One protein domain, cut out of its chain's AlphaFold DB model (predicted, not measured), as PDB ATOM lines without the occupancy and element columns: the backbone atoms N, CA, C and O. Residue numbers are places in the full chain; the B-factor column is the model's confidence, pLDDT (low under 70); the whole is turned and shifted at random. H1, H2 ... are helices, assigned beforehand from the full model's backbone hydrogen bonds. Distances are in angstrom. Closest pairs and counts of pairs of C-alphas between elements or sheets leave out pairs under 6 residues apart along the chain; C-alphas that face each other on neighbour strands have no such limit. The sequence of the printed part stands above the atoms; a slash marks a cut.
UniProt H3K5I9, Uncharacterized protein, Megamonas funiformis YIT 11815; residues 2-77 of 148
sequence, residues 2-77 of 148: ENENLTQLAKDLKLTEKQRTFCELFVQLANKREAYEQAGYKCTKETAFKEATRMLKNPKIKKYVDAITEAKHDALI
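AT A GLANCE: This is residues 2 to 77 of the 148 residues of an uncharacterized protein of Megamonas funiformis YIT 11815 (UniProt H3K5I9). The long helix H5 and the shorter H1 lie side by side at one end, H2 crosses H5 in the middle, and H3 and H4 pack crosswise at the other end. The printed part has 76 residues, 61 of them in five named helices in the order H1 to H5 along the chain, with no named strand; the class is all helix. The whole is compact, with radius of gyration of the C-alphas 12.2 A and spans of 35 by 27 by 19 A.

IN THESE COORDINATES: H5, residues 59 to 76, is 25.6 A long from first to last C-alpha and ends at C-alpha 76 (199.679, 219.995, 252.554). H1, residues 2 to 12, begins at C-alpha 2 (187.570, 215.499, 254.144). H2 is residues 17 to 29, 18.1 A; H3 32 to 38; H4 45 to 56, 17.3 A.

HOW THE PARTS SIT: With residues 64 to 71 alone, H5 touches H1, opposite ways at a shallow tilt of 8 degrees; closest C-alphas Tyr 64 and Ala 10, 7.1 A. With residues 61 to 69 alone it touches H2 at a steep 47 degrees; Val 65 and Cys 23, 5.7 A. H2 touches H3; Leu 25 and Ala 35, 5.0 A. H3 touches H4, about perpendicular at 73 degrees; Arg 33 and Phe 49, 4.9 A. H3 and H5 are apart. Every O i to N i+4 pair is within hydrogen-bond range in H1, H2, H3 and H5; in H4, 6 of 8.

THE WHOLE: The C-alphas farthest apart, Thr 44 and Ile 77, are 37.6 A apart. The printed part has no cut and no long link. Residues 2 to 4 have pLDDT under 70.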
ATOM      1  N   GLU A   2     186.974 215.848 255.466       55.91
ATOM      2  CA  GLU A   2     187.570 215.499 254.144       55.91
ATOM      3  C   GLU A   2     187.337 214.041 253.703       55.91
ATOM      4  O   GLU A   2     186.924 213.781 252.572       55.91
ATOM      5  N   ASN A   3     187.499 213.080 254.620       61.16
ATOM      6  CA  ASN A   3     187.279 211.657 254.326       61.16
ATOM      7  C   ASN A   3     185.809 211.308 254.019       61.16
ATOM      8  O   ASN A   3     185.534 210.309 253.349       61.16
ATOM      9  N   GLU A   4     184.855 212.120 254.482       69.12
ATOM     10  CA  GLU A   4     183.426 211.922 254.213       69.12
ATOM     11  C   GLU A   4     183.067 212.368 252.792       69.12
ATOM     12  O   GLU A   4     182.357 211.641 252.096       69.12
ATOM     13  N   ASN A   5     183.642 213.480 252.316       80.56
ATOM     14  CA  ASN A   5     183.451 213.961 250.943       80.56
ATOM     15  C   ASN A   5     184.007 212.983 249.899       80.56
ATOM     16  O   ASN A   5     183.321 212.662 248.927       80.56
ATOM     17  N   LEU A   6     185.207 212.435 250.118       83.00
ATOM     18  CA  LEU A   6     185.786 211.423 249.220       83.00
ATOM     19  C   LEU A   6     184.964 210.127 249.223       83.00
ATOM     20  O   LEU A   6     184.721 209.528 248.175       83.00
ATOM     21  N   THR A   7     184.462 209.715 250.391       82.25
ATOM     22  CA  THR A   7     183.598 208.531 250.503       82.25
ATOM     23  C   THR A   7     182.269 208.725 249.769       82.25
ATOM     24  O   THR A   7     181.779 207.784 249.143       82.25
ATOM     25  N   GLN A   8     181.691 209.927 249.808       85.94
ATOM     26  CA  GLN A   8     180.465 210.237 249.075       85.94
ATOM     27  C   GLN A   8     180.705 210.277 247.559       85.94
ATOM     28  O   GLN A   8     179.983 209.617 246.814       85.94
ATOM     29  N   LEU A   9     181.780 210.928 247.105       87.00
ATOM     30  CA  LEU A   9     182.162 210.953 245.689       87.00
ATOM     31  C   LEU A   9     182.383 209.538 245.128       87.00
ATOM     32  O   LEU A   9     181.975 209.234 244.003       87.00
ATOM     33  N   ALA A  10     182.986 208.646 245.920       86.00
ATOM     34  CA  ALA A  10     183.168 207.250 245.535       86.00
ATOM     35  C   ALA A  10     181.829 206.526 245.298       86.00
ATOM     36  O   ALA A  10     181.699 205.758 244.335       86.00
ATOM     37  N   LYS A  11     180.822 206.801 246.140       87.81
ATOM     38  CA  LYS A  11     179.461 206.262 245.994       87.81
ATOM     39  C   LYS A  11     178.769 206.812 244.750       87.81
ATOM     40  O   LYS A  11     178.214 206.028 243.980       87.81
ATOM     41  N   ASP A  12     178.866 208.115 244.502       89.56
ATOM     42  CA  ASP A  12     178.232 208.773 243.351       89.56
ATOM     43  C   ASP A  12     178.804 208.264 242.018       89.56
ATOM     44  O   ASP A  12     178.079 208.007 241.051       89.56
ATOM     45  N   LEU A  13     180.118 208.020 241.976       88.94
ATOM     46  CA  LEU A  13     180.808 207.439 240.820       88.94
ATOM     47  C   LEU A  13     180.564 205.926 240.659       88.94
ATOM     48  O   LEU A  13     180.906 205.359 239.611       88.94
ATOM     49  N   LYS A  14     179.933 205.281 241.652       91.31
ATOM     50  CA  LYS A  14     179.705 203.829 241.732       91.31
ATOM     51  C   LYS A  14     181.015 203.037 241.630       91.31
ATOM     52  O   LYS A  14     181.100 202.066 240.876       91.31
ATOM     53  N   LEU A  15     182.048 203.499 242.336       89.62
ATOM     54  CA  LEU A  15     183.338 202.814 242.425       89.62
ATOM     55  C   LEU A  15     183.222 201.598 243.349       89.62
ATOM     56  O   LEU A  15     182.575 201.655 244.393       89.62
ATOM     57  N   THR A  16     183.859 200.493 242.970       92.12
ATOM     58  CA  THR A  16     183.965 199.330 243.860       92.12
ATOM     59  C   THR A  16     185.005 199.584 244.950       92.12
ATOM     60  O   THR A  16     185.928 200.376 244.757       92.12
ATOM     61  N   GLU A  17     184.914 198.871 246.077       89.56
ATOM     62  CA  GLU A  17     185.901 198.993 247.162       89.56
ATOM     63  C   GLU A  17     187.331 198.766 246.658       89.56
ATOM     64  O   GLU A  17     188.216 199.569 246.926       89.56
ATOM     65  N   LYS A  18     187.543 197.759 245.802       90.25
ATOM     66  CA  LYS A  18     188.858 197.503 245.195       90.25
ATOM     67  C   LYS A  18     189.355 198.647 244.311       90.25
ATOM     68  O   LYS A  18     190.551 198.921 244.271       90.25
ATOM     69  N   GLN A  19     188.464 199.302 243.563       90.62
ATOM     70  CA  GLN A  19     188.833 200.467 242.752       90.62
ATOM     71  C   GLN A  19     189.189 201.657 243.640       90.62
ATOM     72  O   GLN A  19     190.160 202.351 243.352       90.62
ATOM     73  N   ARG A  20     188.446 201.859 244.730       90.81
ATOM     74  CA  ARG A  20     188.735 202.897 245.718       90.81
ATOM     75  C   ARG A  20     190.116 202.693 246.345       90.81
ATOM     76  O   ARG A  20     190.944 203.596 246.263       90.81
ATOM     77  N   THR A  21     190.389 201.498 246.871       91.31
ATOM     78  CA  THR A  21     191.685 201.153 247.475       91.31
ATOM     79  C   THR A  21     192.827 201.300 246.470       91.31
ATOM     80  O   THR A  21     193.872 201.847 246.805       91.31
ATOM     81  N   PHE A  22     192.624 200.895 245.211       93.88
ATOM     82  CA  PHE A  22     193.608 201.119 244.148       93.88
ATOM     83  C   PHE A  22     193.935 202.604 243.950       93.88
ATOM     84  O   PHE A  22     195.107 202.952 243.843       93.88
ATOM     85  N   CYS A  23     192.926 203.480 243.914       92.56
ATOM     86  CA  CYS A  23     193.145 204.918 243.736       92.56
ATOM     87  C   CYS A  23     193.916 205.525 244.914       92.56
ATOM     88  O   CYS A  23     194.854 206.288 244.704       92.56
ATOM     89  N   GLU A  24     193.549 205.157 246.142       90.62
ATOM     90  CA  GLU A  24     194.205 205.633 247.366       90.62
ATOM     91  C   GLU A  24     195.681 205.205 247.411       90.62
ATOM     92  O   GLU A  24     196.569 206.038 247.616       90.62
ATOM     93  N   LEU A  25     195.957 203.930 247.113       92.31
ATOM     94  CA  LEU A  25     197.315 203.386 247.028       92.31
ATOM     95  C   LEU A  25     198.118 203.988 245.874       92.31
ATOM     96  O   LEU A  25     199.315 204.227 246.015       92.31
ATOM     97  N   PHE A  26     197.480 204.255 244.734       93.12
ATOM     98  CA  PHE A  26     198.148 204.860 243.587       93.12
ATOM     99  C   PHE A  26     198.653 206.269 243.909       93.12
ATOM    100  O   PHE A  26     199.804 206.576 243.606       93.12
ATOM    101  N   VAL A  27     197.839 207.094 244.578       90.94
ATOM    102  CA  VAL A  27     198.254 208.441 245.007       90.94
ATOM    103  C   VAL A  27     199.337 208.377 246.092       90.94
ATOM    104  O   VAL A  27     200.177 209.266 246.170       90.94
ATOM    105  N   GLN A  28     199.346 207.344 246.939       88.06
ATOM    106  CA  GLN A  28     200.362 207.184 247.985       88.06
ATOM    107  C   GLN A  28     201.715 206.684 247.455       88.06
ATOM    108  O   GLN A  28     202.754 207.188 247.867       88.06
ATOM    109  N   LEU A  29     201.707 205.677 246.581       88.94
ATOM    110  CA  LEU A  29     202.916 204.983 246.125       88.94
ATOM    111  C   LEU A  29     203.487 205.562 244.825       88.94
ATOM    112  O   LEU A  29     204.619 205.247 244.467       88.94
ATOM    113  N   ALA A  30     202.685 206.319 244.066       88.19
ATOM    114  CA  ALA A  30     202.984 206.752 242.697       88.19
ATOM    115  C   ALA A  30     203.378 205.597 241.740       88.19
ATOM    116  O   ALA A  30     203.932 205.818 240.662       88.19
ATOM    117  N   ASN A  31     203.050 204.349 242.099       90.81
ATOM    118  CA  ASN A  31     203.402 203.144 241.356       90.81
ATOM    119  C   ASN A  31     202.146 202.346 240.981       90.81
ATOM    120  O   ASN A  31     201.456 201.785 241.831       90.81
ATOM    121  N   LYS A  32     201.868 202.261 239.674       91.81
ATOM    122  CA  LYS A  32     200.659 201.619 239.123       91.81
ATOM    123  C   LYS A  32     200.588 200.126 239.430       91.81
ATOM    124  O   LYS A  32     199.513 199.617 239.722       91.81
ATOM    125  N   ARG A  33     201.721 199.425 239.317       91.25
ATOM    126  CA  ARG A  33     201.779 197.965 239.473       91.25
ATOM    127  C   ARG A  33     201.520 197.585 240.925       91.25
ATOM    128  O   ARG A  33     200.649 196.772 241.203       91.25
ATOM    129  N   GLU A  34     202.252 198.218 241.834       90.06
ATOM    130  CA  GLU A  34     202.182 197.920 243.265       90.06
ATOM    131  C   GLU A  34     200.837 198.314 243.864       90.06
ATOM    132  O   GLU A  34     200.262 197.526 244.609       90.06
ATOM    133  N   ALA A  35     200.281 199.462 243.465       92.75
ATOM    134  CA  ALA A  35     198.939 199.853 243.884       92.75
ATOM    135  C   ALA A  35     197.878 198.826 243.453       92.75
ATOM    136  O   ALA A  35     196.962 198.522 244.214       92.75
ATOM    137  N   TYR A  36     197.995 198.267 242.245       92.19
ATOM    138  CA  TYR A  36     197.040 197.289 241.715       92.19
ATOM    139  C   TYR A  36     197.148 195.923 242.402       92.19
ATOM    140  O   TYR A  36     196.130 195.300 242.708       92.19
ATOM    141  N   GLU A  37     198.372 195.479 242.690       90.12
ATOM    142  CA  GLU A  37     198.639 194.250 243.444       90.12
ATOM    143  C   GLU A  37     198.118 194.364 244.889       90.12
ATOM    144  O   GLU A  37     197.373 193.499 245.352       90.12
ATOM    145  N   GLN A  38     198.432 195.467 245.577       90.62
ATOM    146  CA  GLN A  38     198.000 195.707 246.960       90.62
ATOM    147  C   GLN A  38     196.488 195.950 247.090       90.62
ATOM    148  O   GLN A  38     195.899 195.600 248.109       90.62
ATOM    149  N   ALA A  39     195.823 196.455 246.044       90.69
ATOM    150  CA  ALA A  39     194.364 196.578 246.000       90.69
ATOM    151  C   ALA A  39     193.620 195.226 245.885       90.69
ATOM    152  O   ALA A  39     192.385 195.189 245.855       90.69
ATOM    153  N   GLY A  40     194.339 194.099 245.810       87.81
ATOM    154  CA  GLY A  40     193.752 192.759 245.867       87.81
ATOM    155  C   GLY A  40     193.183 192.261 244.534       87.81
ATOM    156  O   GLY A  40     192.224 191.471 244.514       87.81
ATOM    157  N   TYR A  41     193.738 192.726 243.410       87.75
ATOM    158  CA  TYR A  41     193.462 192.159 242.090       87.75
ATOM    159  C   TYR A  41     194.362 190.950 241.818       87.75
ATOM    160  O   TYR A  41     195.570 190.983 242.034       87.75
ATOM    161  N   LYS A  42     193.765 189.858 241.324       81.12
ATOM    162  CA  LYS A  42     194.510 188.667 240.902       81.12
ATOM    163  C   LYS A  42     195.089 188.915 239.511       81.12
ATOM    164  O   LYS A  42     194.341 188.934 238.536       81.12
ATOM    165  N   CYS A  43     196.397 189.100 239.414       76.12
ATOM    166  CA  CYS A  43     197.103 189.285 238.148       76.12
ATOM    167  C   CYS A  43     198.544 188.775 238.244       76.12
ATOM    168  O   CYS A  43     199.140 188.754 239.320       76.12
ATOM    169  N   THR A  44     199.116 188.372 237.111       82.75
ATOM    170  CA  THR A  44     200.564 188.155 236.987       82.75
ATOM    171  C   THR A  44     201.288 189.505 236.949       82.75
ATOM    172  O   THR A  44     200.702 190.509 236.538       82.75
ATOM    173  N   LYS A  45     202.576 189.548 237.323       74.19
ATOM    174  CA  LYS A  45     203.368 190.798 237.330       74.19
ATOM    175  C   LYS A  45     203.308 191.556 235.995       74.19
ATOM    176  O   LYS A  45     203.218 192.781 235.983       74.19
ATOM    177  N   GLU A  46     203.308 190.832 234.877       77.25
ATOM    178  CA  GLU A  46     203.261 191.407 233.525       77.25
ATOM    179  C   GLU A  46     201.890 191.991 233.153       77.25
ATOM    180  O   GLU A  46     201.801 192.975 232.415       77.25
ATOM    181  N   THR A  47     200.803 191.401 233.662       85.56
ATOM    182  CA  THR A  47     199.434 191.849 233.360       85.56
ATOM    183  C   THR A  47     198.989 192.987 234.274       85.56
ATOM    184  O   THR A  47     198.266 193.874 233.818       85.56
ATOM    185  N   ALA A  48     199.492 193.032 235.514       87.38
ATOM    186  CA  ALA A  48     199.169 194.054 236.510       87.38
ATOM    187  C   ALA A  48     199.363 195.484 235.980       87.38
ATOM    188  O   ALA A  48     198.477 196.325 236.100       87.38
ATOM    189  N   PHE A  49     200.494 195.759 235.321       88.56
ATOM    190  CA  PHE A  49     200.789 197.098 234.804       88.56
ATOM    191  C   PHE A  49     199.841 197.527 233.670       88.56
ATOM    192  O   PHE A  49     199.384 198.677 233.634       88.56
ATOM    193  N   LYS A  50     199.531 196.610 232.742       91.19
ATOM    194  CA  LYS A  50     198.626 196.872 231.609       91.19
ATOM    195  C   LYS A  50     197.206 197.138 232.104       91.19
ATOM    196  O   LYS A  50     196.582 198.114 231.685       91.19
ATOM    197  N   GLU A  51     196.737 196.320 233.039       91.31
ATOM    198  CA  GLU A  51     195.415 196.449 233.648       91.31
ATOM    199  C   GLU A  51     195.281 197.720 234.490       91.31
ATOM    200  O   GLU A  51     194.332 198.478 234.300       91.31
ATOM    201  N   ALA A  52     196.276 198.034 235.324       91.06
ATOM    202  CA  ALA A  52     196.313 199.283 236.084       91.06
ATOM    203  C   ALA A  52     196.296 200.516 235.163       91.06
ATOM    204  O   ALA A  52     195.577 201.485 235.404       91.06
ATOM    205  N   THR A  53     197.041 200.474 234.054       92.00
ATOM    206  CA  THR A  53     197.044 201.564 233.067       92.00
ATOM    207  C   THR A  53     195.685 201.714 232.387       92.00
ATOM    208  O   THR A  53     195.216 202.835 232.193       92.00
ATOM    209  N   ARG A  54     195.023 200.603 232.048       92.69
ATOM    210  CA  ARG A  54     193.654 200.612 231.520       92.69
ATOM    211  C   ARG A  54     192.663 201.168 232.543       92.69
ATOM    212  O   ARG A  54     191.787 201.946 232.179       92.69
ATOM    213  N   MET A  55     192.838 200.821 233.815       91.56
ATOM    214  CA  MET A  55     192.002 201.284 234.917       91.56
ATOM    215  C   MET A  55     192.090 202.806 235.098       91.56
ATOM    216  O   MET A  55     191.059 203.466 235.176       91.56
ATOM    217  N   LEU A  56     193.293 203.382 235.043       91.88
ATOM    218  CA  LEU A  56     193.500 204.836 235.125       91.88
ATOM    219  C   LEU A  56     192.935 205.614 233.923       91.88
ATOM    220  O   LEU A  56     192.655 206.804 234.041       91.88
ATOM    221  N   LYS A  57     192.734 204.962 232.770       92.75
ATOM    222  CA  LYS A  57     192.052 205.576 231.616       92.75
ATOM    223  C   LYS A  57     190.540 205.696 231.814       92.75
ATOM    224  O   LYS A  57     189.897 206.428 231.065       92.75
ATOM    225  N   ASN A  58     189.955 204.991 232.786       93.25
ATOM    226  CA  ASN A  58     188.530 205.106 233.068       93.25
ATOM    227  C   ASN A  58     188.224 206.513 233.621       93.25
ATOM    228  O   ASN A  58     188.768 206.873 234.669       93.25
ATOM    229  N   PRO A  59     187.323 207.291 232.988       92.69
ATOM    230  CA  PRO A  59     187.016 208.657 233.413       92.69
ATOM    231  C   PRO A  59     186.580 208.763 234.876       92.69
ATOM    232  O   PRO A  59     186.896 209.744 235.541       92.69
ATOM    233  N   LYS A  60     185.874 207.750 235.396       93.00
ATOM    234  CA  LYS A  60     185.408 207.725 236.790       93.00
ATOM    235  C   LYS A  60     186.570 207.624 237.772       93.00
ATOM    236  O   LYS A  60     186.605 208.331 238.769       93.00
ATOM    237  N   ILE A  61     187.519 206.748 237.462       92.69
ATOM    238  CA  ILE A  61     188.700 206.492 238.286       92.69
ATOM    239  C   ILE A  61     189.624 207.700 238.243       92.69
ATOM    240  O   ILE A  61     190.066 208.155 239.291       92.69
ATOM    241  N   LYS A  62     189.833 208.275 237.053       93.06
ATOM    242  CA  LYS A  62     190.608 209.504 236.898       93.06
ATOM    243  C   LYS A  62     190.041 210.643 237.752       93.06
ATOM    244  O   LYS A  62     190.774 211.194 238.557       93.06
ATOM    245  N   LYS A  63     188.729 210.904 237.673       92.94
ATOM    246  CA  LYS A  63     188.063 211.920 238.510       92.94
ATOM    247  C   LYS A  63     188.289 211.704 240.007       92.94
ATOM    248  O   LYS A  63     188.468 212.669 240.738       92.94
ATOM    249  N   TYR A  64     188.260 210.455 240.467       93.31
ATOM    250  CA  TYR A  64     188.469 210.145 241.880       93.31
ATOM    251  C   TYR A  64     189.933 210.321 242.307       93.31
ATOM    252  O   TYR A  64     190.195 210.872 243.370       93.31
ATOM    253  N   VAL A  65     190.888 209.912 241.466       91.94
ATOM    254  CA  VAL A  65     192.325 210.146 241.692       91.94
ATOM    255  C   VAL A  65     192.637 211.641 241.733       91.94
ATOM    256  O   VAL A  65     193.341 212.078 242.642       91.94
ATOM    257  N   ASP A  66     192.082 212.420 240.801       91.00
ATOM    258  CA  ASP A  66     192.235 213.877 240.766       91.00
ATOM    259  C   ASP A  66     191.681 214.495 242.064       91.00
ATOM    260  O   ASP A  66     192.377 215.259 242.722       91.00
ATOM    261  N   ALA A  67     190.494 214.073 242.515       89.81
ATOM    262  CA  ALA A  67     189.897 214.554 243.763       89.81
ATOM    263  C   ALA A  67     190.716 214.205 245.020       89.81
ATOM    264  O   ALA A  67     190.844 215.035 245.915       89.81
ATOM    265  N   ILE A  68     191.288 212.995 245.106       88.50
ATOM    266  CA  ILE A  68     192.185 212.625 246.218       88.50
ATOM    267  C   ILE A  68     193.451 213.486 246.189       88.50
ATOM    268  O   ILE A  68     193.961 213.876 247.237       88.50
ATOM    269  N   THR A  69     193.985 213.738 244.995       86.38
ATOM    270  CA  THR A  69     195.222 214.501 244.821       86.38
ATOM    271  C   THR A  69     195.009 215.961 245.199       86.38
ATOM    272  O   THR A  69     195.819 216.497 245.946       86.38
ATOM    273  N   GLU A  70     193.894 216.558 244.777       84.62
ATOM    274  CA  GLU A  70     193.502 217.921 245.148       84.62
ATOM    275  C   GLU A  70     193.282 218.041 246.658       84.62
ATOM    276  O   GLU A  70     193.883 218.890 247.301       84.62
ATOM    277  N   ALA A  71     192.533 217.111 247.259       82.50
ATOM    278  CA  ALA A  71     192.314 217.112 248.705       82.50
ATOM    279  C   ALA A  71     193.632 217.015 249.495       82.50
ATOM    280  O   ALA A  71     193.795 217.656 250.528       82.50
ATOM    281  N   LYS A  72     194.604 216.230 249.010       79.25
ATOM    282  CA  LYS A  72     195.943 216.182 249.617       79.25
ATOM    283  C   LYS A  72     196.742 217.458 249.370       79.25
ATOM    284  O   LYS A  72     197.492 217.857 250.255       79.25
ATOM    285  N   HIS A  73     196.625 218.055 248.187       76.31
ATOM    286  CA  HIS A  73     197.279 219.314 247.855       76.31
ATOM    287  C   HIS A  73     196.791 220.426 248.786       76.31
ATOM    288  O   HIS A  73     197.621 221.060 249.428       76.31
ATOM    289  N   ASP A  74     195.478 220.563 248.961       75.06
ATOM    290  CA  ASP A  74     194.857 221.536 249.867       75.06
ATOM    291  C   ASP A  74     195.260 221.319 251.334       75.06
ATOM    292  O   ASP A  74     195.442 222.277 252.081       75.06
ATOM    293  N   ALA A  75     195.444 220.064 251.759       76.00
ATOM    294  CA  ALA A  75     195.848 219.750 253.129       76.00
ATOM    295  C   ALA A  75     197.345 219.996 253.415       76.00
ATOM    296  O   ALA A  75     197.725 220.217 254.566       76.00
ATOM    297  N   LEU A  76     198.216 219.898 252.403       73.75
ATOM    298  CA  LEU A  76     199.679 219.995 252.554       73.75
ATOM    299  C   LEU A  76     200.241 221.358 252.146       73.75
ATOM    300  O   LEU A  76     201.272 221.778 252.675       73.75
ATOM    301  N   ILE A  77     199.613 222.016 251.174       77.50
ATOM    302  CA  ILE A  77     200.104 223.233 250.539       77.50
ATOM    303  C   ILE A  77     199.056 224.320 250.718       77.50
ATOM    304  O   ILE A  77     197.930 224.197 250.250       77.50
TER     305      ILE A  77